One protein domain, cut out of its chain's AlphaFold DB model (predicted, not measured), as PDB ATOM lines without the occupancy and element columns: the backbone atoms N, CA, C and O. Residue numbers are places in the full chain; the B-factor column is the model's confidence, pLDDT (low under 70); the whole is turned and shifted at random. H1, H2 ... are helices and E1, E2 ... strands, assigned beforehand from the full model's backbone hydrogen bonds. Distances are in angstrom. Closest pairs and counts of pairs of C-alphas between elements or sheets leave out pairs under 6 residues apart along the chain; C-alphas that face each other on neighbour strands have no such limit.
ATOM      1  N   HIS A 176     116.343 213.808 118.354       94.12
ATOM      2  CA  HIS A 176     116.131 215.112 117.721       94.12
ATOM      3  C   HIS A 176     117.443 215.650 117.157       94.12
ATOM      4  O   HIS A 176     118.497 215.491 117.775       94.12
ATOM      5  N   SER A 177     117.387 216.265 115.979       94.31
ATOM      6  CA  SER A 177     118.558 216.787 115.273       94.31
ATOM      7  C   SER A 177     118.203 218.034 114.454       94.31
ATOM      8  O   SER A 177     117.028 218.362 114.287       94.31
ATOM      9  N   TYR A 178     119.224 218.720 113.942       91.38
ATOM     10  CA  TYR A 178     119.118 219.919 113.115       91.38
ATOM     11  C   TYR A 178     119.758 219.688 111.764       91.38
ATOM     12  O   TYR A 178     120.805 219.048 111.651       91.38
ATOM     13  N   VAL A 179     119.170 220.283 110.737       91.56
ATOM     14  CA  VAL A 179     119.808 220.381 109.426       91.56
ATOM     15  C   VAL A 179     120.985 221.351 109.514       91.56
ATOM     16  O   VAL A 179     120.808 222.494 109.918       91.56
ATOM     17  N   LEU A 180     122.176 220.908 109.104       86.31
ATOM     18  CA  LEU A 180     123.397 221.717 109.198       86.31
ATOM     19  C   LEU A 180     123.384 222.891 108.213       86.31
ATOM     20  O   LEU A 180     123.543 224.038 108.607       86.31
ATOM     21  N   ASN A 181     123.173 222.598 106.927       84.25
ATOM     22  CA  ASN A 181     123.207 223.584 105.840       84.25
ATOM     23  C   ASN A 181     121.973 223.434 104.940       84.25
ATOM     24  O   ASN A 181     120.946 224.087 105.117       84.25
ATOM     25  N   LYS A 182     122.073 222.536 103.959       88.12
ATOM     26  CA  LYS A 182     120.979 222.114 103.087       88.12
ATOM     27  C   LYS A 182     120.962 220.600 103.089       88.12
ATOM     28  O   LYS A 182     122.007 219.986 102.892       88.12
ATOM     29  N   ALA A 183     119.781 220.035 103.279       91.44
ATOM     30  CA  ALA A 183     119.574 218.599 103.278       91.44
ATOM     31  C   ALA A 183     118.574 218.222 102.189       91.44
ATOM     32  O   ALA A 183     117.532 218.867 102.030       91.44
ATOM     33  N   SER A 184     118.893 217.178 101.427       94.25
ATOM     34  CA  SER A 184     117.980 216.656 100.405       94.25
ATOM     35  C   SER A 184     117.196 215.489 100.978       94.25
ATOM     36  O   SER A 184     117.728 214.389 101.115       94.25
ATOM     37  N   LEU A 185     115.921 215.723 101.279       94.25
ATOM     38  CA  LEU A 185     115.023 214.692 101.773       94.25
ATOM     39  C   LEU A 185     114.583 213.809 100.609       94.25
ATOM     40  O   LEU A 185     114.025 214.301  99.627       94.25
ATOM     41  N   ARG A 186     114.834 212.507 100.700       95.12
ATOM     42  CA  ARG A 186     114.576 211.535  99.633       95.12
ATOM     43  C   ARG A 186     113.521 210.525 100.031       95.12
ATOM     44  O   ARG A 186     113.299 210.262 101.205       95.12
ATOM     45  N   GLN A 187     112.888 209.926  99.032       92.25
ATOM     46  CA  GLN A 187     111.839 208.939  99.277       92.25
ATOM     47  C   GLN A 187     112.382 207.649  99.913       92.25
ATOM     48  O   GLN A 187     111.685 206.999 100.686       92.25
ATOM     49  N   GLU A 188     113.626 207.285  99.600       93.06
ATOM     50  CA  GLU A 188     114.294 206.079 100.089       93.06
ATOM     51  C   GLU A 188     115.747 206.406 100.461       93.06
ATOM     52  O   GLU A 188     116.310 207.397  99.989       93.06
ATOM     53  N   ALA A 189     116.359 205.558 101.290       93.62
ATOM     54  CA  ALA A 189     117.758 205.658 101.709       93.62
ATOM     55  C   ALA A 189     118.721 205.310 100.555       93.62
ATOM     56  O   ALA A 189     119.326 204.240 100.530       93.62
ATOM     57  N   SER A 190     118.802 206.181  99.548       92.44
ATOM     58  CA  SER A 190     119.675 206.027  98.382       92.44
ATOM     59  C   SER A 190     119.880 207.360  97.665       92.44
ATOM     60  O   SER A 190     118.942 208.132  97.469       92.44
ATOM     61  N   LEU A 191     121.094 207.602  97.162       90.06
ATOM     62  CA  LEU A 191     121.399 208.772  96.324       90.06
ATOM     63  C   LEU A 191     120.648 208.766  94.981       90.06
ATOM     64  O   LEU A 191     120.498 209.816  94.355       90.06
ATOM     65  N   GLN A 192     120.174 207.600  94.540       91.62
ATOM     66  CA  GLN A 192     119.397 207.445  93.306       91.62
ATOM     67  C   GLN A 192     117.895 207.674  93.528       91.62
ATOM     68  O   GLN A 192     117.153 207.841  92.561       91.62
ATOM     69  N   ALA A 193     117.440 207.688  94.785       90.88
ATOM     70  CA  ALA A 193     116.038 207.903  95.107       90.88
ATOM     71  C   ALA A 193     115.623 209.356  94.817       90.88
ATOM     72  O   ALA A 193     116.426 210.276  95.017       90.88
ATOM     73  N   PRO A 194     114.376 209.595  94.374       92.62
ATOM     74  CA  PRO A 194     113.894 210.939  94.086       92.62
ATOM     75  C   PRO A 194     113.901 211.815  95.344       92.62
ATOM     76  O   PRO A 194     113.600 211.352  96.448       92.62
ATOM     77  N   ILE A 195     114.242 213.092  95.155       94.00
ATOM     78  CA  ILE A 195     114.180 214.117  96.201       94.00
ATOM     79  C   ILE A 195     112.717 214.538  96.364       94.00
ATOM     80  O   ILE A 195     112.072 214.944  95.400       94.00
ATOM     81  N   VAL A 196     112.210 214.422  97.587       92.19
ATOM     82  CA  VAL A 196     110.842 214.763  97.993       92.19
ATOM     83  C   VAL A 196     110.775 216.202  98.502       92.19
ATOM     84  O   VAL A 196     109.814 216.908  98.211       92.19
ATOM     85  N   ALA A 197     111.802 216.656  99.224       91.81
ATOM     86  CA  ALA A 197     111.891 218.019  99.736       91.81
ATOM     87  C   ALA A 197     113.351 218.463  99.908       91.81
ATOM     88  O   ALA A 197     114.267 217.642  99.965       91.81
ATOM     89  N   GLN A 198     113.564 219.773 100.012       93.31
ATOM     90  CA  GLN A 198     114.829 220.340 100.477       93.31
ATOM     91  C   GLN A 198     114.598 220.999 101.828       93.31
ATOM     92  O   GLN A 198     113.766 221.900 101.932       93.31
ATOM     93  N   LEU A 199     115.352 220.560 102.826       91.50
ATOM     94  CA  LEU A 199     115.348 221.145 104.158       91.50
ATOM     95  C   LEU A 199     116.478 222.170 104.257       91.50
ATOM     96  O   LEU A 199     117.528 222.024 103.612       91.50
ATOM     97  N   ARG A 200     116.258 223.218 105.046       89.88
ATOM     98  CA  ARG A 200     117.235 224.297 105.243       89.88
ATOM     99  C   ARG A 200     117.577 224.425 106.711       89.88
ATOM    100  O   ARG A 200     116.734 224.224 107.570       89.88
ATOM    101  N   SER A 201     118.813 224.790 106.985       86.00
ATOM    102  CA  SER A 201     119.238 225.148 108.328       86.00
ATOM    103  C   SER A 201     118.442 226.343 108.893       86.00
ATOM    104  O   SER A 201     118.090 227.226 108.098       86.00
ATOM    105  N   PRO A 202     118.140 226.401 110.209       84.25
ATOM    106  CA  PRO A 202     118.352 225.385 111.252       84.25
ATOM    107  C   PRO A 202     117.088 224.532 111.509       84.25
ATOM    108  O   PRO A 202     116.610 224.418 112.635       84.25
ATOM    109  N   GLU A 203     116.472 223.956 110.472       88.38
ATOM    110  CA  GLU A 203     115.231 223.183 110.627       88.38
ATOM    111  C   GLU A 203     115.421 221.948 111.528       88.38
ATOM    112  O   GLU A 203     116.315 221.125 111.308       88.38
ATOM    113  N   VAL A 204     114.543 221.823 112.532       91.44
ATOM    114  CA  VAL A 204     114.510 220.698 113.478       91.44
ATOM    115  C   VAL A 204     113.848 219.486 112.833       91.44
ATOM    116  O   VAL A 204     112.727 219.564 112.311       91.44
ATOM    117  N   VAL A 205     114.514 218.343 112.948       94.56
ATOM    118  CA  VAL A 205     114.037 217.057 112.448       94.56
ATOM    119  C   VAL A 205     113.985 216.012 113.557       94.56
ATOM    120  O   VAL A 205     114.896 215.889 114.381       94.56
ATOM    121  N   ASP A 206     112.916 215.223 113.552       95.56
ATOM    122  CA  ASP A 206     112.785 214.039 114.394       95.56
ATOM    123  C   ASP A 206     113.354 212.837 113.645       95.56
ATOM    124  O   ASP A 206     112.864 212.471 112.574       95.56
ATOM    125  N   ILE A 207     114.394 212.218 114.201       96.50
ATOM    126  CA  ILE A 207     114.974 210.993 113.653       96.50
ATOM    127  C   ILE A 207     114.129 209.823 114.118       96.50
ATOM    128  O   ILE A 207     113.987 209.592 115.315       96.50
ATOM    129  N   VAL A 208     113.604 209.054 113.174       96.06
ATOM    130  CA  VAL A 208     112.717 207.916 113.444       96.06
ATOM    131  C   VAL A 208     113.246 206.596 112.890       96.06
ATOM    132  O   VAL A 208     112.753 205.532 113.266       96.06
ATOM    133  N   ASP A 209     114.248 206.633 112.005       95.06
ATOM    134  CA  ASP A 209     114.881 205.431 111.462       95.06
ATOM    135  C   ASP A 209     116.365 205.632 111.129       95.06
ATOM    136  O   ASP A 209     116.828 206.755 110.926       95.06
ATOM    137  N   CYS A 210     117.102 204.527 111.014       94.75
ATOM    138  CA  CYS A 210     118.499 204.496 110.584       94.75
ATOM    139  C   CYS A 210     118.702 203.396 109.537       94.75
ATOM    140  O   CYS A 210     118.505 202.210 109.831       94.75
ATOM    141  N   ALA A 211     119.171 203.773 108.351       93.81
ATOM    142  CA  ALA A 211     119.419 202.866 107.236       93.81
ATOM    143  C   ALA A 211     120.829 203.061 106.665       93.81
ATOM    144  O   ALA A 211     121.422 204.132 106.774       93.81
ATOM    145  N   SER A 212     121.365 202.019 106.042       91.75
ATOM    146  CA  SER A 212     122.604 202.101 105.272       91.75
ATOM    147  C   SER A 212     122.336 201.587 103.867       91.75
ATOM    148  O   SER A 212     121.684 200.553 103.707       91.75
ATOM    149  N   ASP A 213     122.803 202.318 102.860       86.88
ATOM    150  CA  ASP A 213     122.615 201.917 101.469       86.88
ATOM    151  C   ASP A 213     123.701 200.933 101.004       86.88
ATOM    152  O   ASP A 213     124.658 200.627 101.720       86.88
ATOM    153  N   ALA A 214     123.556 200.414  99.783       80.62
ATOM    154  CA  ALA A 214     124.518 199.475  99.205       80.62
ATOM    155  C   ALA A 214     125.915 200.086  98.976       80.62
ATOM    156  O   ALA A 214     126.885 199.340  98.849       80.62
ATOM    157  N   ALA A 215     126.024 201.418  98.929       77.75
ATOM    158  CA  ALA A 215     127.289 202.136  98.811       77.75
ATOM    159  C   ALA A 215     127.941 202.407 100.181       77.75
ATOM    160  O   ALA A 215     129.051 202.932 100.235       77.75
ATOM    161  N   GLY A 216     127.281 202.031 101.280       83.31
ATOM    162  CA  GLY A 216     127.757 202.263 102.640       83.31
ATOM    163  C   GLY A 216     127.460 203.666 103.167       83.31
ATOM    164  O   GLY A 216     127.981 204.028 104.220       83.31
ATOM    165  N   ASN A 217     126.628 204.460 102.483       88.19
ATOM    166  CA  ASN A 217     126.182 205.736 103.033       88.19
ATOM    167  C   ASN A 217     125.186 205.494 104.161       88.19
ATOM    168  O   ASN A 217     124.363 204.576 104.116       88.19
ATOM    169  N   HIS A 218     125.243 206.367 105.157       93.19
ATOM    170  CA  HIS A 218     124.378 206.334 106.321       93.19
ATOM    171  C   HIS A 218     123.251 207.351 106.156       93.19
ATOM    172  O   HIS A 218     123.495 208.528 105.892       93.19
ATOM    173  N   TRP A 219     122.021 206.875 106.314       96.81
ATOM    174  CA  TRP A 219     120.789 207.629 106.165       96.81
ATOM    175  C   TRP A 219     119.972 207.634 107.455       96.81
ATOM    176  O   TRP A 219     119.816 206.595 108.103       96.81
ATOM    177  N   PHE A 220     119.374 208.780 107.761       97.31
ATOM    178  CA  PHE A 220     118.325 208.904 108.763       97.31
ATOM    179  C   PHE A 220     116.969 209.015 108.092       97.31
ATOM    180  O   PHE A 220     116.795 209.827 107.187       97.31
ATOM    181  N   GLY A 221     116.008 208.217 108.552       96.31
ATOM    182  CA  GLY A 221     114.600 208.494 108.303       96.31
ATOM    183  C   GLY A 221     114.173 209.618 109.236       96.31
ATOM    184  O   GLY A 221     114.330 209.485 110.452       96.31
ATOM    185  N   VAL A 222     113.679 210.714 108.674       96.00
ATOM    186  CA  VAL A 222     113.342 211.927 109.414       96.00
ATOM    187  C   VAL A 222     111.933 212.410 109.115       96.00
ATOM    188  O   VAL A 222     111.415 212.231 108.010       96.00
ATOM    189  N   ILE A 223     111.346 213.060 110.114       94.00
ATOM    190  CA  ILE A 223     110.122 213.846 109.993       94.00
ATOM    191  C   ILE A 223     110.487 215.283 110.360       94.00
ATOM    192  O   ILE A 223     110.941 215.550 111.474       94.00
ATOM    193  N   SER A 224     110.320 216.219 109.429       91.12
ATOM    194  CA  SER A 224     110.501 217.638 109.742       91.12
ATOM    195  C   SER A 224     109.356 218.137 110.623       91.12
ATOM    196  O   SER A 224     108.182 217.960 110.286       91.12
ATOM    197  N   ARG A 225     109.683 218.842 111.713       82.06
ATOM    198  CA  ARG A 225     108.667 219.459 112.581       82.06
ATOM    199  C   ARG A 225     107.966 220.645 111.925       82.06
ATOM    200  O   ARG A 225     106.775 220.850 112.151       82.06
ATOM    201  N   GLY A 226     108.694 221.413 111.113       75.75
ATOM    202  CA  GLY A 226     108.170 222.611 110.459       75.75
ATOM    203  C   GLY A 226     107.284 222.272 109.265       75.75
ATOM    204  O   GLY A 226     106.113 222.644 109.218       75.75
ATOM    205  N   SER A 227     107.838 221.534 108.302       77.25
ATOM    206  CA  SER A 227     107.152 221.224 107.042       77.25
ATOM    207  C   SER A 227     106.291 219.959 107.094       77.25
ATOM    208  O   SER A 227     105.541 219.709 106.150       77.25
ATOM    209  N   LYS A 228     106.385 219.156 108.170       81.38
ATOM    210  CA  LYS A 228     105.751 217.823 108.294       81.38
ATOM    211  C   LYS A 228     106.086 216.884 107.132       81.38
ATOM    212  O   LYS A 228     105.340 215.950 106.844       81.38
ATOM    213  N   SER A 229     107.194 217.148 106.443       88.00
ATOM    214  CA  SER A 229     107.696 216.295 105.376       88.00
ATOM    215  C   SER A 229     108.432 215.100 105.977       88.00
ATOM    216  O   SER A 229     109.141 215.236 106.974       88.00
ATOM    217  N   GLU A 230     108.241 213.924 105.380       93.19
ATOM    218  CA  GLU A 230     108.927 212.692 105.772       93.19
ATOM    219  C   GLU A 230     109.823 212.181 104.642       93.19
ATOM    220  O   GLU A 230     109.521 212.342 103.454       93.19
ATOM    221  N   GLY A 231     110.938 211.561 105.012       94.50
ATOM    222  CA  GLY A 231     111.829 210.899 104.068       94.50
ATOM    223  C   GLY A 231     113.183 210.578 104.680       94.50
ATOM    224  O   GLY A 231     113.351 210.589 105.895       94.50
ATOM    225  N   TYR A 232     114.156 210.291 103.827       96.25
ATOM    226  CA  TYR A 232     115.515 209.949 104.216       96.25
ATOM    227  C   TYR A 232     116.486 211.073 103.882       96.25
ATOM    228  O   TYR A 232     116.485 211.599 102.770       96.25
ATOM    229  N   VAL A 233     117.344 211.407 104.838       96.19
ATOM    230  CA  VAL A 233     118.427 212.385 104.706       96.19
ATOM    231  C   VAL A 233     119.759 211.704 105.004       96.19
ATOM    232  O   VAL A 233     119.806 210.730 105.756       96.19
ATOM    233  N   LEU A 234     120.851 212.185 104.412       95.38
ATOM    234  CA  LEU A 234     122.179 211.691 104.765       95.38
ATOM    235  C   LEU A 234     122.516 212.069 106.211       95.38
ATOM    236  O   LEU A 234     122.353 213.214 106.622       95.38
ATOM    237  N   ALA A 235     123.066 211.122 106.968       94.88
ATOM    238  CA  ALA A 235     123.400 211.327 108.375       94.88
ATOM    239  C   ALA A 235     124.456 212.424 108.606       94.88
ATOM    240  O   ALA A 235     124.497 213.015 109.677       94.88
ATOM    241  N   GLN A 236     125.275 212.729 107.595       91.81
ATOM    242  CA  GLN A 236     126.257 213.819 107.622       91.81
ATOM    243  C   GLN A 236     125.669 215.212 107.322       91.81
ATOM    244  O   GLN A 236     126.376 216.203 107.475       91.81
ATOM    245  N   GLU A 237     124.426 215.299 106.836       92.81
ATOM    246  CA  GLU A 237     123.749 216.575 106.525       92.81
ATOM    247  C   GLU A 237     122.979 217.138 107.731       92.81
ATOM    248  O   GLU A 237     122.472 218.262 107.680       92.81
ATOM    249  N   VAL A 238     122.910 216.371 108.819       93.88
ATOM    250  CA  VAL A 238     122.259 216.747 110.073       93.88
ATOM    251  C   VAL A 238     123.239 216.638 111.241       93.88
ATOM    252  O   VAL A 238     124.247 215.929 111.164       93.88
ATOM    253  N   THR A 239     122.968 217.348 112.331       93.94
ATOM    254  CA  THR A 239     123.779 217.255 113.547       93.94
ATOM    255  C   THR A 239     123.639 215.872 114.195       93.94
ATOM    256  O   THR A 239     122.614 215.199 114.037       93.94
ATOM    257  N   PRO A 240     124.628 215.427 114.981       95.50
ATOM    258  CA  PRO A 240     124.456 214.270 115.853       95.50
ATOM    259  C   PRO A 240     123.191 214.416 116.719       95.50
ATOM    260  O   PRO A 240     122.970 215.491 117.285       95.50
ATOM    261  N   PRO A 241     122.318 213.394 116.774       95.81
ATOM    262  CA  PRO A 241     121.026 213.531 117.428       95.81
ATOM    263  C   PRO A 241     121.127 213.486 118.947       95.81
ATOM    264  O   PRO A 241     121.861 212.668 119.497       95.81
ATOM    265  N   ARG A 242     120.288 214.260 119.638       94.38
ATOM    266  CA  ARG A 242     119.997 213.997 121.052       94.38
ATOM    267  C   ARG A 242     119.002 212.859 121.164       94.38
ATOM    268  O   ARG A 242     117.901 212.936 120.624       94.38
ATOM    269  N   ALA A 243     119.411 211.806 121.851       95.25
ATOM    270  CA  ALA A 243     118.624 210.601 122.045       95.25
ATOM    271  C   ALA A 243     117.378 210.841 122.907       95.25
ATOM    272  O   ALA A 243     117.431 211.532 123.922       95.25
ATOM    273  N   THR A 244     116.274 210.200 122.542       93.38
ATOM    274  CA  THR A 244     115.033 210.171 123.341       93.38
ATOM    275  C   THR A 244     114.794 208.823 124.021       93.38
ATOM    276  O   THR A 244     113.967 208.723 124.921       93.38
ATOM    277  N   ASP A 245     115.515 207.788 123.597       93.44
ATOM    278  CA  ASP A 245     115.403 206.406 124.064       93.44
ATOM    279  C   ASP A 245     116.814 205.810 124.186       93.44
ATOM    280  O   ASP A 245     117.656 206.129 123.341       93.44
ATOM    281  N   PRO A 246     117.102 204.955 125.183       92.56
ATOM    282  CA  PRO A 246     118.444 204.407 125.363       92.56
ATOM    283  C   PRO A 246     118.881 203.562 124.155       92.56
ATOM    284  O   PRO A 246     119.867 203.865 123.491       92.56
ATOM    285  N   GLU A 247     118.113 202.543 123.777       94.62
ATOM    286  CA  GLU A 247     118.523 201.595 122.734       94.62
ATOM    287  C   GLU A 247     118.496 202.219 121.333       94.62
ATOM    288  O   GLU A 247     119.455 202.145 120.553       94.62
ATOM    289  N   LYS A 248     117.386 202.873 120.989       94.50
ATOM    290  CA  LYS A 248     117.205 203.518 119.686       94.50
ATOM    291  C   LYS A 248     118.077 204.760 119.570       94.50
ATOM    292  O   LYS A 248     118.677 204.974 118.519       94.50
ATOM    293  N   GLY A 249     118.181 205.556 120.627       94.00
ATOM    294  CA  GLY A 249     119.032 206.738 120.646       94.00
ATOM    295  C   GLY A 249     120.509 206.387 120.511       94.00
ATOM    296  O   GLY A 249     121.186 206.992 119.680       94.00
ATOM    297  N   ALA A 250     120.987 205.347 121.206       94.94
ATOM    298  CA  ALA A 250     122.342 204.829 121.008       94.94
ATOM    299  C   ALA A 250     122.574 204.385 119.563       94.94
ATOM    300  O   ALA A 250     123.592 204.733 118.963       94.94
ATOM    301  N   ARG A 251     121.608 203.674 118.962       95.50
ATOM    302  CA  ARG A 251     121.683 203.281 117.548       95.50
ATOM    303  C   ARG A 251     121.792 204.497 116.625       95.50
ATOM    304  O   ARG A 251     122.629 204.474 115.724       95.50
ATOM    305  N   ALA A 252     120.982 205.535 116.833       96.44
ATOM    306  CA  ALA A 252     121.005 206.750 116.016       96.44
ATOM    307  C   ALA A 252     122.321 207.532 116.177       96.44
ATOM    308  O   ALA A 252     122.938 207.923 115.184       96.44
ATOM    309  N   LEU A 253     122.800 207.684 117.415       96.38
ATOM    310  CA  LEU A 253     124.080 208.322 117.720       96.38
ATOM    311  C   LEU A 253     125.256 207.569 117.106       96.38
ATOM    312  O   LEU A 253     126.055 208.165 116.385       96.38
ATOM    313  N   ARG A 254     125.332 206.250 117.307       94.81
ATOM    314  CA  ARG A 254     126.344 205.392 116.678       94.81
ATOM    315  C   ARG A 254     126.359 205.586 115.166       94.81
ATOM    316  O   ARG A 254     127.423 205.718 114.568       94.81
ATOM    317  N   HIS A 255     125.181 205.610 114.550       94.19
ATOM    318  CA  HIS A 255     125.034 205.773 113.107       94.19
ATOM    319  C   HIS A 255     125.563 207.130 112.614       94.19
ATOM    320  O   HIS A 255     126.255 207.161 111.599       94.19
ATOM    321  N   SER A 256     125.349 208.207 113.379       95.19
ATOM    322  CA  SER A 256     125.940 209.531 113.119       95.19
ATOM    323  C   SER A 256     127.468 209.536 113.286       95.19
ATOM    324  O   SER A 256     128.194 209.980 112.394       95.19
ATOM    325  N   LEU A 257     127.979 208.987 114.396       94.25
ATOM    326  CA  LEU A 257     129.412 208.995 114.725       94.25
ATOM    327  C   LEU A 257     130.263 208.245 113.692       94.25
ATOM    328  O   LEU A 257     131.379 208.669 113.382       94.25
ATOM    329  N   LEU A 258     129.732 207.165 113.108       90.38
ATOM    330  CA  LEU A 258     130.424 206.394 112.068       90.38
ATOM    331  C   LEU A 258     130.743 207.230 110.817       90.38
ATOM    332  O   LEU A 258     131.784 207.013 110.185       90.38
ATOM    333  N   VAL A 259     129.899 208.211 110.490       88.88
ATOM    334  CA  VAL A 259     130.057 209.079 109.309       88.88
ATOM    335  C   VAL A 259     130.483 210.503 109.625       88.88
ATOM    336  O   VAL A 259     130.551 211.329 108.719       88.88
ATOM    337  N   LEU A 260     130.830 210.802 110.879       88.69
ATOM    338  CA  LEU A 260     131.240 212.135 111.315       88.69
ATOM    339  C   LEU A 260     132.540 212.576 110.612       88.69
ATOM    340  O   LEU A 260     133.650 212.306 111.059       88.69
ATOM    341  N   GLY A 261     132.430 213.185 109.437       83.56
ATOM    342  CA  GLY A 261     133.572 213.582 108.605       83.56
ATOM    343  C   GLY A 261     133.990 215.040 108.766       83.56
ATOM    344  O   GLY A 261     135.114 215.385 108.409       83.56
ATOM    345  N   ASN A 262     133.105 215.885 109.294       82.31
ATOM    346  CA  ASN A 262     133.342 217.316 109.416       82.31
ATOM    347  C   ASN A 262     133.874 217.653 110.823       82.31
ATOM    348  O   ASN A 262     133.192 217.364 111.805       82.31
ATOM    349  N   PRO A 263     135.061 218.275 110.969       83.25
ATOM    350  CA  PRO A 263     135.530 218.732 112.276       83.25
ATOM    351  C   PRO A 263     134.606 219.776 112.921       83.25
ATOM    352  O   PRO A 263     134.609 219.887 114.144       83.25
ATOM    353  N   ALA A 264     133.809 220.517 112.144       82.19
ATOM    354  CA  ALA A 264     132.913 221.542 112.676       82.19
ATOM    355  C   ALA A 264     131.695 220.981 113.429       82.19
ATOM    356  O   ALA A 264     131.084 221.675 114.241       82.19
ATOM    357  N   THR A 265     131.347 219.715 113.192       86.06
ATOM    358  CA  THR A 265     130.252 219.027 113.893       86.06
ATOM    359  C   THR A 265     130.743 218.213 115.088       86.06
ATOM    360  O   THR A 265     129.938 217.606 115.792       86.06
ATOM    361  N   LEU A 266     132.054 218.212 115.352       89.12
ATOM    362  CA  LEU A 266     132.649 217.509 116.484       89.12
ATOM    363  C   LEU A 266     132.165 218.038 117.846       89.12
ATOM    364  O   LEU A 266     131.816 217.196 118.666       89.12
ATOM    365  N   PRO A 267     132.034 219.360 118.088       88.19
ATOM    366  CA  PRO A 267     131.468 219.854 119.346       88.19
ATOM    367  C   PRO A 267     130.022 219.382 119.563       88.19
ATOM    368  O   PRO A 267     129.664 218.945 120.650       88.19
ATOM    369  N   ALA A 268     129.201 219.380 118.505       88.50
ATOM    370  CA  ALA A 268     127.838 218.855 118.570       88.50
ATOM    371  C   ALA A 268     127.808 217.339 118.847       88.50
ATOM    372  O   ALA A 268     126.931 216.859 119.560       88.50
ATOM    373  N   ALA A 269     128.776 216.582 118.315       93.69
ATOM    374  CA  ALA A 269     128.927 215.158 118.610       93.69
ATOM    375  C   ALA A 269     129.322 214.909 120.071       93.69
ATOM    376  O   ALA A 269     128.771 214.006 120.697       93.69
ATOM    377  N   GLU A 270     130.250 215.707 120.607       93.94
ATOM    378  CA  GLU A 270     130.663 215.651 122.013       93.94
ATOM    379  C   GLU A 270     129.468 215.916 122.934       93.94
ATOM    380  O   GLU A 270     129.138 215.059 123.754       93.94
ATOM    381  N   ALA A 271     128.744 217.014 122.700       93.25
ATOM    382  CA  ALA A 271     127.559 217.371 123.476       93.25
ATOM    383  C   ALA A 271     126.454 216.302 123.403       93.25
ATOM    384  O   ALA A 271     125.788 216.026 124.396       93.25
ATOM    385  N   ALA A 272     126.246 215.675 122.241       95.44
ATOM    386  CA  ALA A 272     125.217 214.649 122.092       95.44
ATOM    387  C   ALA A 272     125.570 213.334 122.820       95.44
ATOM    388  O   ALA A 272     124.678 212.675 123.358       95.44
ATOM    389  N   VAL A 273     126.856 212.959 122.866       95.50
ATOM    390  CA  VAL A 273     127.331 211.787 123.626       95.50
ATOM    391  C   VAL A 273     127.318 212.056 125.131       95.50
ATOM    392  O   VAL A 273     126.909 211.180 125.889       95.50
ATOM    393  N   GLU A 274     127.717 213.253 125.562       94.94
ATOM    394  CA  GLU A 274     127.635 213.675 126.967       94.94
ATOM    395  C   GLU A 274     126.182 213.685 127.452       94.94
ATOM    396  O   GLU A 274     125.850 213.008 128.422       94.94
ATOM    397  N   TYR A 275     125.283 214.301 126.680       94.75
ATOM    398  CA  TYR A 275     123.848 214.259 126.948       94.75
ATOM    399  C   TYR A 275     123.319 212.819 127.065       94.75
ATOM    400  O   TYR A 275     122.549 212.509 127.973       94.75
ATOM    401  N   TYR A 276     123.733 211.914 126.170       95.94
ATOM    402  CA  TYR A 276     123.325 210.508 126.246       95.94
ATOM    403  C   TYR A 276     123.790 209.844 127.549       95.94
ATOM    404  O   TYR A 276     123.021 209.114 128.173       95.94
ATOM    405  N   GLN A 277     125.036 210.091 127.956       95.25
ATOM    406  CA  GLN A 277     125.595 209.563 129.198       95.25
ATOM    407  C   GLN A 277     124.834 210.080 130.426       95.25
ATOM    408  O   GLN A 277     124.559 209.298 131.335       95.25
ATOM    409  N   ASP A 278     124.475 211.361 130.439       94.44
ATOM    410  CA  ASP A 278     123.784 211.984 131.569       94.44
ATOM    411  C   ASP A 278     122.336 211.503 131.702       94.44
ATOM    412  O   ASP A 278     121.858 211.247 132.808       94.44
ATOM    413  N   VAL A 279     121.634 211.343 130.576       95.69
ATOM    414  CA  VAL A 279     120.227 210.915 130.562       95.69
ATOM    415  C   VAL A 279     120.089 209.398 130.726       95.69
ATOM    416  O   VAL A 279     119.138 208.929 131.355       95.69
ATOM    417  N   PHE A 280     121.039 208.618 130.202       95.38
ATOM    418  CA  PHE A 280     121.013 207.151 130.231       95.38
ATOM    419  C   PHE A 280     122.290 206.552 130.852       95.38
ATOM    420  O   PHE A 280     122.952 205.723 130.220       95.38
ATOM    421  N   PRO A 281     122.637 206.885 132.109       90.50
ATOM    422  CA  PRO A 281     123.910 206.480 132.715       90.50
ATOM    423  C   PRO A 281     124.049 204.962 132.895       90.50
ATOM    424  O   PRO A 281     125.159 204.443 132.967       90.50
ATOM    425  N   SER A 282     122.934 204.230 132.949       91.25
ATOM    426  CA  SER A 282     122.908 202.767 133.069       91.25
ATOM    427  C   SER A 282     122.940 202.029 131.726       91.25
ATOM    428  O   SER A 282     122.859 200.802 131.705       91.25
ATOM    429  N   SER A 283     122.989 202.742 130.599       91.38
ATOM    430  CA  SER A 283     123.014 202.124 129.273       91.38
ATOM    431  C   SER A 283     124.350 201.422 129.016       91.38
ATOM    432  O   SER A 283     125.412 202.031 129.134       91.38
ATOM    433  N   THR A 284     124.308 200.191 128.504       91.69
ATOM    434  CA  THR A 284     125.509 199.444 128.083       91.69
ATOM    435  C   THR A 284     126.245 200.087 126.903       91.69
ATOM    436  O   THR A 284     127.404 199.772 126.652       91.69
ATOM    437  N   HIS A 285     125.591 201.001 126.177       90.69
ATOM    438  CA  HIS A 285     126.153 201.680 125.002       90.69
ATOM    439  C   HIS A 285     127.027 202.900 125.317       90.69
ATOM    440  O   HIS A 285     127.646 203.438 124.403       90.69
ATOM    441  N   VAL A 286     127.092 203.363 126.575       85.75
ATOM    442  CA  VAL A 286     127.835 204.593 126.930       85.75
ATOM    443  C   VAL A 286     129.310 204.477 126.538       85.75
ATOM    444  O   VAL A 286     129.838 205.346 125.842       85.75
ATOM    445  N   ASP A 287     129.962 203.377 126.912       77.81
ATOM    446  CA  ASP A 287     131.379 203.164 126.608       77.81
ATOM    447  C   ASP A 287     131.632 203.004 125.104       77.81
ATOM    448  O   ASP A 287     132.623 203.525 124.586       77.81
ATOM    449  N   GLU A 288     130.715 202.351 124.381       86.88
ATOM    450  CA  GLU A 288     130.797 202.228 122.923       86.88
ATOM    451  C   GLU A 288     130.753 203.606 122.247       86.88
ATOM    452  O   GLU A 288     131.601 203.913 121.404       86.88
ATOM    453  N   LEU A 289     129.796 204.455 122.626       89.06
ATOM    454  CA  LEU A 289     129.639 205.790 122.046       89.06
ATOM    455  C   LEU A 289     130.844 206.687 122.354       89.06
ATOM    456  O   LEU A 289     131.339 207.382 121.460       89.06
ATOM    457  N   ARG A 290     131.372 206.625 123.583       89.25
ATOM    458  CA  ARG A 290     132.590 207.352 123.978       89.25
ATOM    459  C   ARG A 290     133.807 206.895 123.185       89.25
ATOM    460  O   ARG A 290     134.585 207.731 122.722       89.25
ATOM    461  N   TRP A 291     133.965 205.585 123.005       85.25
ATOM    462  CA  TRP A 291     135.067 205.029 122.229       85.25
ATOM    463  C   TRP A 291     134.989 205.444 120.754       85.25
ATOM    464  O   TRP A 291     135.987 205.909 120.201       85.25
ATOM    465  N   LEU A 292     133.803 205.372 120.136       87.19
ATOM    466  CA  LEU A 292     133.588 205.803 118.747       87.19
ATOM    467  C   LEU A 292     133.905 207.288 118.549       87.19
ATOM    468  O   LEU A 292     134.583 207.658 117.588       87.19
ATOM    469  N   LEU A 293     133.450 208.139 119.469       91.69
ATOM    470  CA  LEU A 293     133.746 209.569 119.445       91.69
ATOM    471  C   LEU A 293     135.256 209.831 119.563       91.69
ATOM    472  O   LEU A 293     135.807 210.614 118.785       91.69
ATOM    473  N   ALA A 294     135.939 209.147 120.485       80.69
ATOM    474  CA  ALA A 294     137.383 209.274 120.673       80.69
ATOM    475  C   ALA A 294     138.172 208.834 119.428       80.69
ATOM    476  O   ALA A 294     139.049 209.569 118.961       80.69
ATOM    477  N   GLU A 295     137.823 207.683 118.841       81.81
ATOM    478  CA  GLU A 295     138.425 207.200 117.594       81.81
ATOM    479  C   GLU A 295     138.239 208.229 116.472       81.81
ATOM    480  O   GLU A 295     139.170 208.548 115.721       81.81
ATOM    481  N   ARG A 296     137.039 208.801 116.366       87.50
ATOM    482  CA  ARG A 296     136.732 209.755 115.310       87.50
ATOM    483  C   ARG A 296     137.466 211.080 115.478       87.50
ATOM    484  O   ARG A 296     138.025 211.590 114.504       87.50
ATOM    485  N   LYS A 297     137.549 211.587 116.708       86.25
ATOM    486  CA  LYS A 297     138.355 212.759 117.070       86.25
ATOM    487  C   LYS A 297     139.826 212.553 116.712       86.25
ATOM    488  O   LYS A 297     140.440 213.432 116.101       86.25
ATOM    489  N   GLN A 298     140.372 211.370 116.997       81.94
ATOM    490  CA  GLN A 298     141.737 211.014 116.616       81.94
ATOM    491  C   GLN A 298     141.926 211.047 115.092       81.94
ATOM    492  O   GLN A 298     142.844 211.717 114.613       81.94
ATOM    493  N   ARG A 299     141.041 210.408 114.314       79.19
ATOM    494  CA  ARG A 299     141.131 210.406 112.839       79.19
ATOM    495  C   ARG A 299     141.062 211.814 112.242       79.19
ATOM    496  O   ARG A 299     141.847 212.142 111.355       79.19
ATOM    497  N   LEU A 300     140.170 212.664 112.752       82.94
ATOM    498  CA  LEU A 300     140.046 214.053 112.294       82.94
ATOM    499  C   LEU A 300     141.282 214.893 112.653       82.94
ATOM    500  O   LEU A 300     141.701 215.740 111.864       82.94
ATOM    501  N   SER A 301     141.922 214.622 113.796       76.62
ATOM    502  CA  SER A 301     143.165 215.300 114.193       76.62
ATOM    503  C   SER A 301     144.368 214.947 113.302       76.62
ATOM    504  O   SER A 301     145.238 215.791 113.080       76.62
ATOM    505  N   GLN A 302     144.400 213.731 112.745       71.31
ATOM    506  CA  GLN A 302     145.487 213.243 111.885       71.31
ATOM    507  C   GLN A 302     145.424 213.801 110.452       71.31
ATOM    508  O   GLN A 302     146.434 213.801 109.747       71.31
ATOM    509  N   HIS A 303     144.275 214.337 110.028       63.22
ATOM    510  CA  HIS A 303     144.077 214.923 108.699       63.22
ATOM    511  C   HIS A 303     143.717 216.423 108.765       63.22
ATOM    512  O   HIS A 303     142.619 216.829 108.381       63.22
ATOM    513  N   PRO A 304     144.659 217.303 109.167       53.47
ATOM    514  CA  PRO A 304     144.396 218.728 109.406       53.47
ATOM    515  C   PRO A 304     144.053 219.549 108.148       53.47
ATOM    516  O   PRO A 304     143.671 220.715 108.263       53.47
ATOM    517  N   LYS A 305     144.159 218.973 106.939       50.88
ATOM    518  CA  LYS A 305     143.887 219.673 105.669       50.88
ATOM    519  C   LYS A 305     142.415 220.092 105.490       50.88
ATOM    520  O   LYS A 305     142.158 220.974 104.680       50.88
ATOM    521  N   GLY A 306     141.476 219.547 106.272       48.81
ATOM    522  CA  GLY A 306     140.059 219.950 106.258       48.81
ATOM    523  C   GLY A 306     139.717 221.183 107.109       48.81
ATOM    524  O   GLY A 306     138.635 221.742 106.968       48.81
ATOM    525  N   ARG A 307     140.632 221.660 107.967       48.34
ATOM    526  CA  ARG A 307     140.332 222.673 109.004       48.34
ATOM    527  C   ARG A 307     140.090 224.096 108.481       48.34
ATOM    528  O   ARG A 307     139.709 224.962 109.252       48.34
ATOM    529  N   ARG A 308     140.382 224.370 107.205       43.66
ATOM    530  CA  ARG A 308     140.373 225.732 106.637       43.66
ATOM    531  C   ARG A 308     139.339 225.956 105.528       43.66
ATOM    532  O   ARG A 308     139.220 227.082 105.068       43.66
ATOM    533  N   GLY A 309     138.634 224.910 105.089       42.75
ATOM    534  CA  GLY A 309     137.798 224.950 103.883       42.75
ATOM    535  C   GLY A 309     136.287 225.103 104.092       42.75
ATOM    536  O   GLY A 309     135.604 225.327 103.104       42.75
ATOM    537  N   SER A 310     135.765 224.978 105.321       46.03
ATOM    538  CA  SER A 310     134.308 224.868 105.566       46.03
ATOM    539  C   SER A 310     133.716 225.916 106.521       46.03
ATOM    540  O   SER A 310     132.508 225.986 106.672       46.03
ATOM    541  N   LEU A 311     134.526 226.792 107.127       50.00
ATOM    542  CA  LEU A 311     134.056 227.664 108.218       50.00
ATOM    543  C   LEU A 311     133.099 228.796 107.785       50.00
ATOM    544  O   LEU A 311     132.443 229.391 108.629       50.00
ATOM    545  N   THR A 312     132.989 229.114 106.489       50.62
ATOM    546  CA  THR A 312     132.293 230.331 106.023       50.62
ATOM    547  C   THR A 312     130.762 230.277 106.066       50.62
ATOM    548  O   THR A 312     130.141 231.293 105.786       50.62
ATOM    549  N   GLY A 313     130.146 229.140 106.402       52.59
ATOM    550  CA  GLY A 313     128.694 229.040 106.646       52.59
ATOM    551  C   GLY A 313     128.326 228.431 108.002       52.59
ATOM    552  O   GLY A 313     127.156 228.359 108.355       52.59
ATOM    553  N   GLU A 314     129.320 227.979 108.768       57.59
ATOM    554  CA  GLU A 314     129.118 227.183 109.985       57.59
ATOM    555  C   GLU A 314     129.052 228.068 111.242       57.59
ATOM    556  O   GLU A 314     128.382 227.714 112.205       57.59
ATOM    557  N   GLU A 315     129.685 229.248 111.226       59.72
ATOM    558  CA  GLU A 315     129.534 230.255 112.290       59.72
ATOM    559  C   GLU A 315     128.110 230.832 112.315       59.72
ATOM    560  O   GLU A 315     127.515 230.953 113.382       59.72
ATOM    561  N   GLU A 316     127.540 231.117 111.139       61.16
ATOM    562  CA  GLU A 316     126.166 231.619 110.992       61.16
ATOM    563  C   GLU A 316     125.143 230.582 111.492       61.16
ATOM    564  O   GLU A 316     124.213 230.928 112.214       61.16
ATOM    565  N   PHE A 317     125.396 229.289 111.249       63.06
ATOM    566  CA  PHE A 317     124.570 228.191 111.758       63.06
ATOM    567  C   PHE A 317     124.455 228.163 113.288       63.06
ATOM    568  O   PHE A 317     123.350 228.122 113.825       63.06
ATOM    569  N   TYR A 318     125.580 228.170 114.011       62.19
ATOM    570  CA  TYR A 318     125.527 228.105 115.477       62.19
ATOM    571  C   TYR A 318     124.987 229.403 116.090       62.19
ATOM    572  O   TYR A 318     124.393 229.362 117.165       62.19
ATOM    573  N   VAL A 319     125.126 230.539 115.400       65.88
ATOM    574  CA  VAL A 319     124.437 231.779 115.781       65.88
ATOM    575  C   VAL A 319     122.920 231.613 115.643       65.88
ATOM    576  O   VAL A 319     122.199 231.913 116.592       65.88
ATOM    577  N   ASP A 320     122.431 231.063 114.532       63.69
ATOM    578  CA  ASP A 320     120.996 230.853 114.310       63.69
ATOM    579  C   ASP A 320     120.384 229.848 115.302       63.69
ATOM    580  O   ASP A 320     119.294 230.085 115.831       63.69
ATOM    581  N   VAL A 321     121.098 228.763 115.631       58.78
ATOM    582  CA  VAL A 321     120.665 227.791 116.656       58.78
ATOM    583  C   VAL A 321     120.639 228.428 118.050       58.78
ATOM    584  O   VAL A 321     119.674 228.242 118.789       58.78
ATOM    585  N   ALA A 322     121.643 229.239 118.408       59.94
ATOM    586  CA  ALA A 322     121.644 229.965 119.683       59.94
ATOM    587  C   ALA A 322     120.458 230.945 119.801       59.94
ATOM    588  O   ALA A 322     119.949 231.191 120.897       59.94
ATOM    589  N   LEU A 323     119.992 231.498 118.678       64.25
ATOM    590  CA  LEU A 323     118.860 232.427 118.630       64.25
ATOM    591  C   LEU A 323     117.492 231.724 118.648       64.25
ATOM    592  O   LEU A 323     116.505 232.349 119.047       64.25
ATOM    593  N   ALA A 324     117.418 230.444 118.269       56.19
ATOM    594  CA  ALA A 324     116.168 229.688 118.160       56.19
ATOM    595  C   ALA A 324     115.479 229.386 119.512       56.19
ATOM    596  O   ALA A 324     114.286 229.081 119.516       56.19
ATOM    597  N   ARG A 325     116.178 229.535 120.655       57.06
ATOM    598  CA  ARG A 325     115.658 229.297 122.028       57.06
ATOM    599  C   ARG A 325     114.959 227.940 122.211       57.06
ATOM    600  O   ARG A 325     113.990 227.826 122.961       57.06
ATOM    601  N   ASP A 326     115.430 226.926 121.508       58.50
ATOM    602  CA  ASP A 326     114.997 225.550 121.701       58.50
ATOM    603  C   ASP A 326     115.945 224.813 122.655       58.50
ATOM    604  O   ASP A 326     116.890 225.396 123.189       58.50
ATOM    605  N   ASP A 327     115.695 223.520 122.870       49.78
ATOM    606  CA  ASP A 327     116.447 222.696 123.821       49.78
ATOM    607  C   ASP A 327     117.971 222.715 123.558       49.78
ATOM    608  O   ASP A 327     118.758 222.363 124.438       49.78
ATOM    609  N   PHE A 328     118.414 223.101 122.358       50.56
ATOM    610  CA  PHE A 328     119.806 223.062 121.909       50.56
ATOM    611  C   PHE A 328     120.496 224.427 121.897       50.56
ATOM    612  O   PHE A 328     121.725 224.479 121.757       50.56
ATOM    613  N   ALA A 329     119.743 225.508 122.108       58.59
ATOM    614  CA  ALA A 329     120.259 226.871 122.143       58.59
ATOM    615  C   ALA A 329     121.378 227.057 123.185       58.59
ATOM    616  O   ALA A 329     122.321 227.806 122.937       58.59
ATOM    617  N   ASP A 330     121.334 226.321 124.299       58.38
ATOM    618  CA  ASP A 330     122.325 226.426 125.376       58.38
ATOM    619  C   ASP A 330     123.713 225.877 124.990       58.38
ATOM    620  O   ASP A 330     124.728 226.325 125.522       58.38
ATOM    621  N   SER A 331     123.790 224.938 124.037       54.47
ATOM    622  CA  SER A 331     125.054 224.302 123.616       54.47
ATOM    623  C   SER A 331     125.736 225.022 122.442       54.47
ATOM    624  O   SER A 331     126.926 224.826 122.180       54.47
ATOM    625  N   ALA A 332     124.994 225.856 121.713       58.12
ATOM    626  CA  ALA A 332     125.475 226.534 120.513       58.12
ATOM    627  C   ALA A 332     126.588 227.586 120.757       58.12
ATOM    628  O   ALA A 332     127.533 227.628 119.962       58.12
ATOM    629  N   PRO A 333     126.578 228.385 121.849       59.28
ATOM    630  CA  PRO A 333     127.644 229.350 122.140       59.28
ATOM    631  C   PRO A 333     129.006 228.691 122.377       59.28
ATOM    632  O   PRO A 333     130.039 229.220 121.963       59.28
ATOM    633  N   GLU A 334     129.020 227.524 123.024       62.12
ATOM    634  CA  GLU A 334     130.249 226.781 123.308       62.12
ATOM    635  C   GLU A 334     130.823 226.139 122.039       62.12
ATOM    636  O   GLU A 334     132.027 226.237 121.786       62.12
ATOM    637  N   ALA A 335     129.963 225.581 121.181       57.78
ATOM    638  CA  ALA A 335     130.364 225.085 119.866       57.78
ATOM    639  C   ALA A 335     130.955 226.206 118.987       57.78
ATOM    640  O   ALA A 335     132.010 226.018 118.378       57.78
ATOM    641  N   LEU A 336     130.345 227.399 118.991       60.72
ATOM    642  CA  LEU A 336     130.850 228.573 118.269       60.72
ATOM    643  C   LEU A 336     132.226 229.026 118.792       60.72
ATOM    644  O   LEU A 336     133.134 229.309 118.006       60.72
ATOM    645  N   ALA A 337     132.421 229.035 120.114       63.38
ATOM    646  CA  ALA A 337     133.693 229.416 120.734       63.38
ATOM    647  C   ALA A 337     134.855 228.468 120.378       63.38
ATOM    648  O   ALA A 337     136.010 228.898 120.342       63.38
ATOM    649  N   GLN A 338     134.569 227.192 120.098       60.22
ATOM    650  CA  GLN A 338     135.574 226.208 119.677       60.22
ATOM    651  C   GLN A 338     135.934 226.302 118.182       60.22
ATOM    652  O   GLN A 338     137.039 225.899 117.795       60.22
TER     653      GLN A 338
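Overview. This is residues 176 to 338 of the 400 residues of an uncharacterized protein of Acidobacteria bacterium (UniProt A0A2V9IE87). A strongly twisted four-strand sheet, E1 E4 E5 E6, faces a two-strand sheet, E2 E3, whose strands cross it, making a small sandwich; H1 packs on E4 and E5 and joins the sandwich to a bundle of three helices, H1 H2 H3. The helical hairpin H4 H5 sits at the side of this bundle, next to H2. The printed part has 163 residues with six named strands, E1 to E6, followed along the chain by five named helices, H1 to H5. Both sheets are antiparallel and the class is mixed. The whole is compact and rounded, with a radius of gyration of the C-alphas of 15.0 A and spans of 37 by 35 by 33 A.

Arrangement. In the larger sheet E4, residues 204 to 212, bends by 71 degrees at residue 208. Its antiparallel neighbour is the edge strand E1, residues 176 to 178, with N 177 and O 205 3.0 A apart, within hydrogen-bond range. E5, residues 218 to 224, forms hairpins with E4, N 206 and O 223 being within range at 2.9 A, and with E6, residues 230 to 234, N 220 and O 233 at 2.8 A; E4 E5 E6 is a meander, each strand the antiparallel neighbour of the one before. E2, residues 182 to 186, and E3, residues 195 to 200, form a hairpin, with N 183 and O 199 within range at 3.0 A. The closest C-alphas of E2 and E6, Arg 186 and Tyr 232, are 4.9 A apart. H1, residues 246 to 258, is on the larger sheet, over E4 and E5 and only just not over E6, where 2 of its C-alphas fall; its height over the sheet is 9.1 A. H2, residues 263 to 279, touches H1 with residues 269 to 276 alone, closest C-alphas Leu 257 and Ala 269 at 7.3 A, at a shallow tilt of 17 degrees, opposite ways. H3, residues 286 to 302, forms a helical hairpin with H2, closest C-alphas Gln 277 and Val 286 at 5.9 A. H4, residues 314 to 323, and H5, residues 332 to 338, touch, closest C-alphas Ala 322 and Ala 332 at 5.2 A. Every O i to N i+4 pair is within range in H1, H3, H4 and H5, and 11 of 13 in H2.

Along the chain. E1 begins at C-alpha 176 (116.131, 215.112, 117.721), and H5 ends at C-alpha 338 (135.574, 226.208, 119.677). E4 is 21.9 A long, H2 25.1 A and H3 24.8 A.

Size, cuts and confidence. The printed part has no cut. The links E6 to H1 and H3 to H4 are long. Residues 303 to 338 have pLDDT under 70.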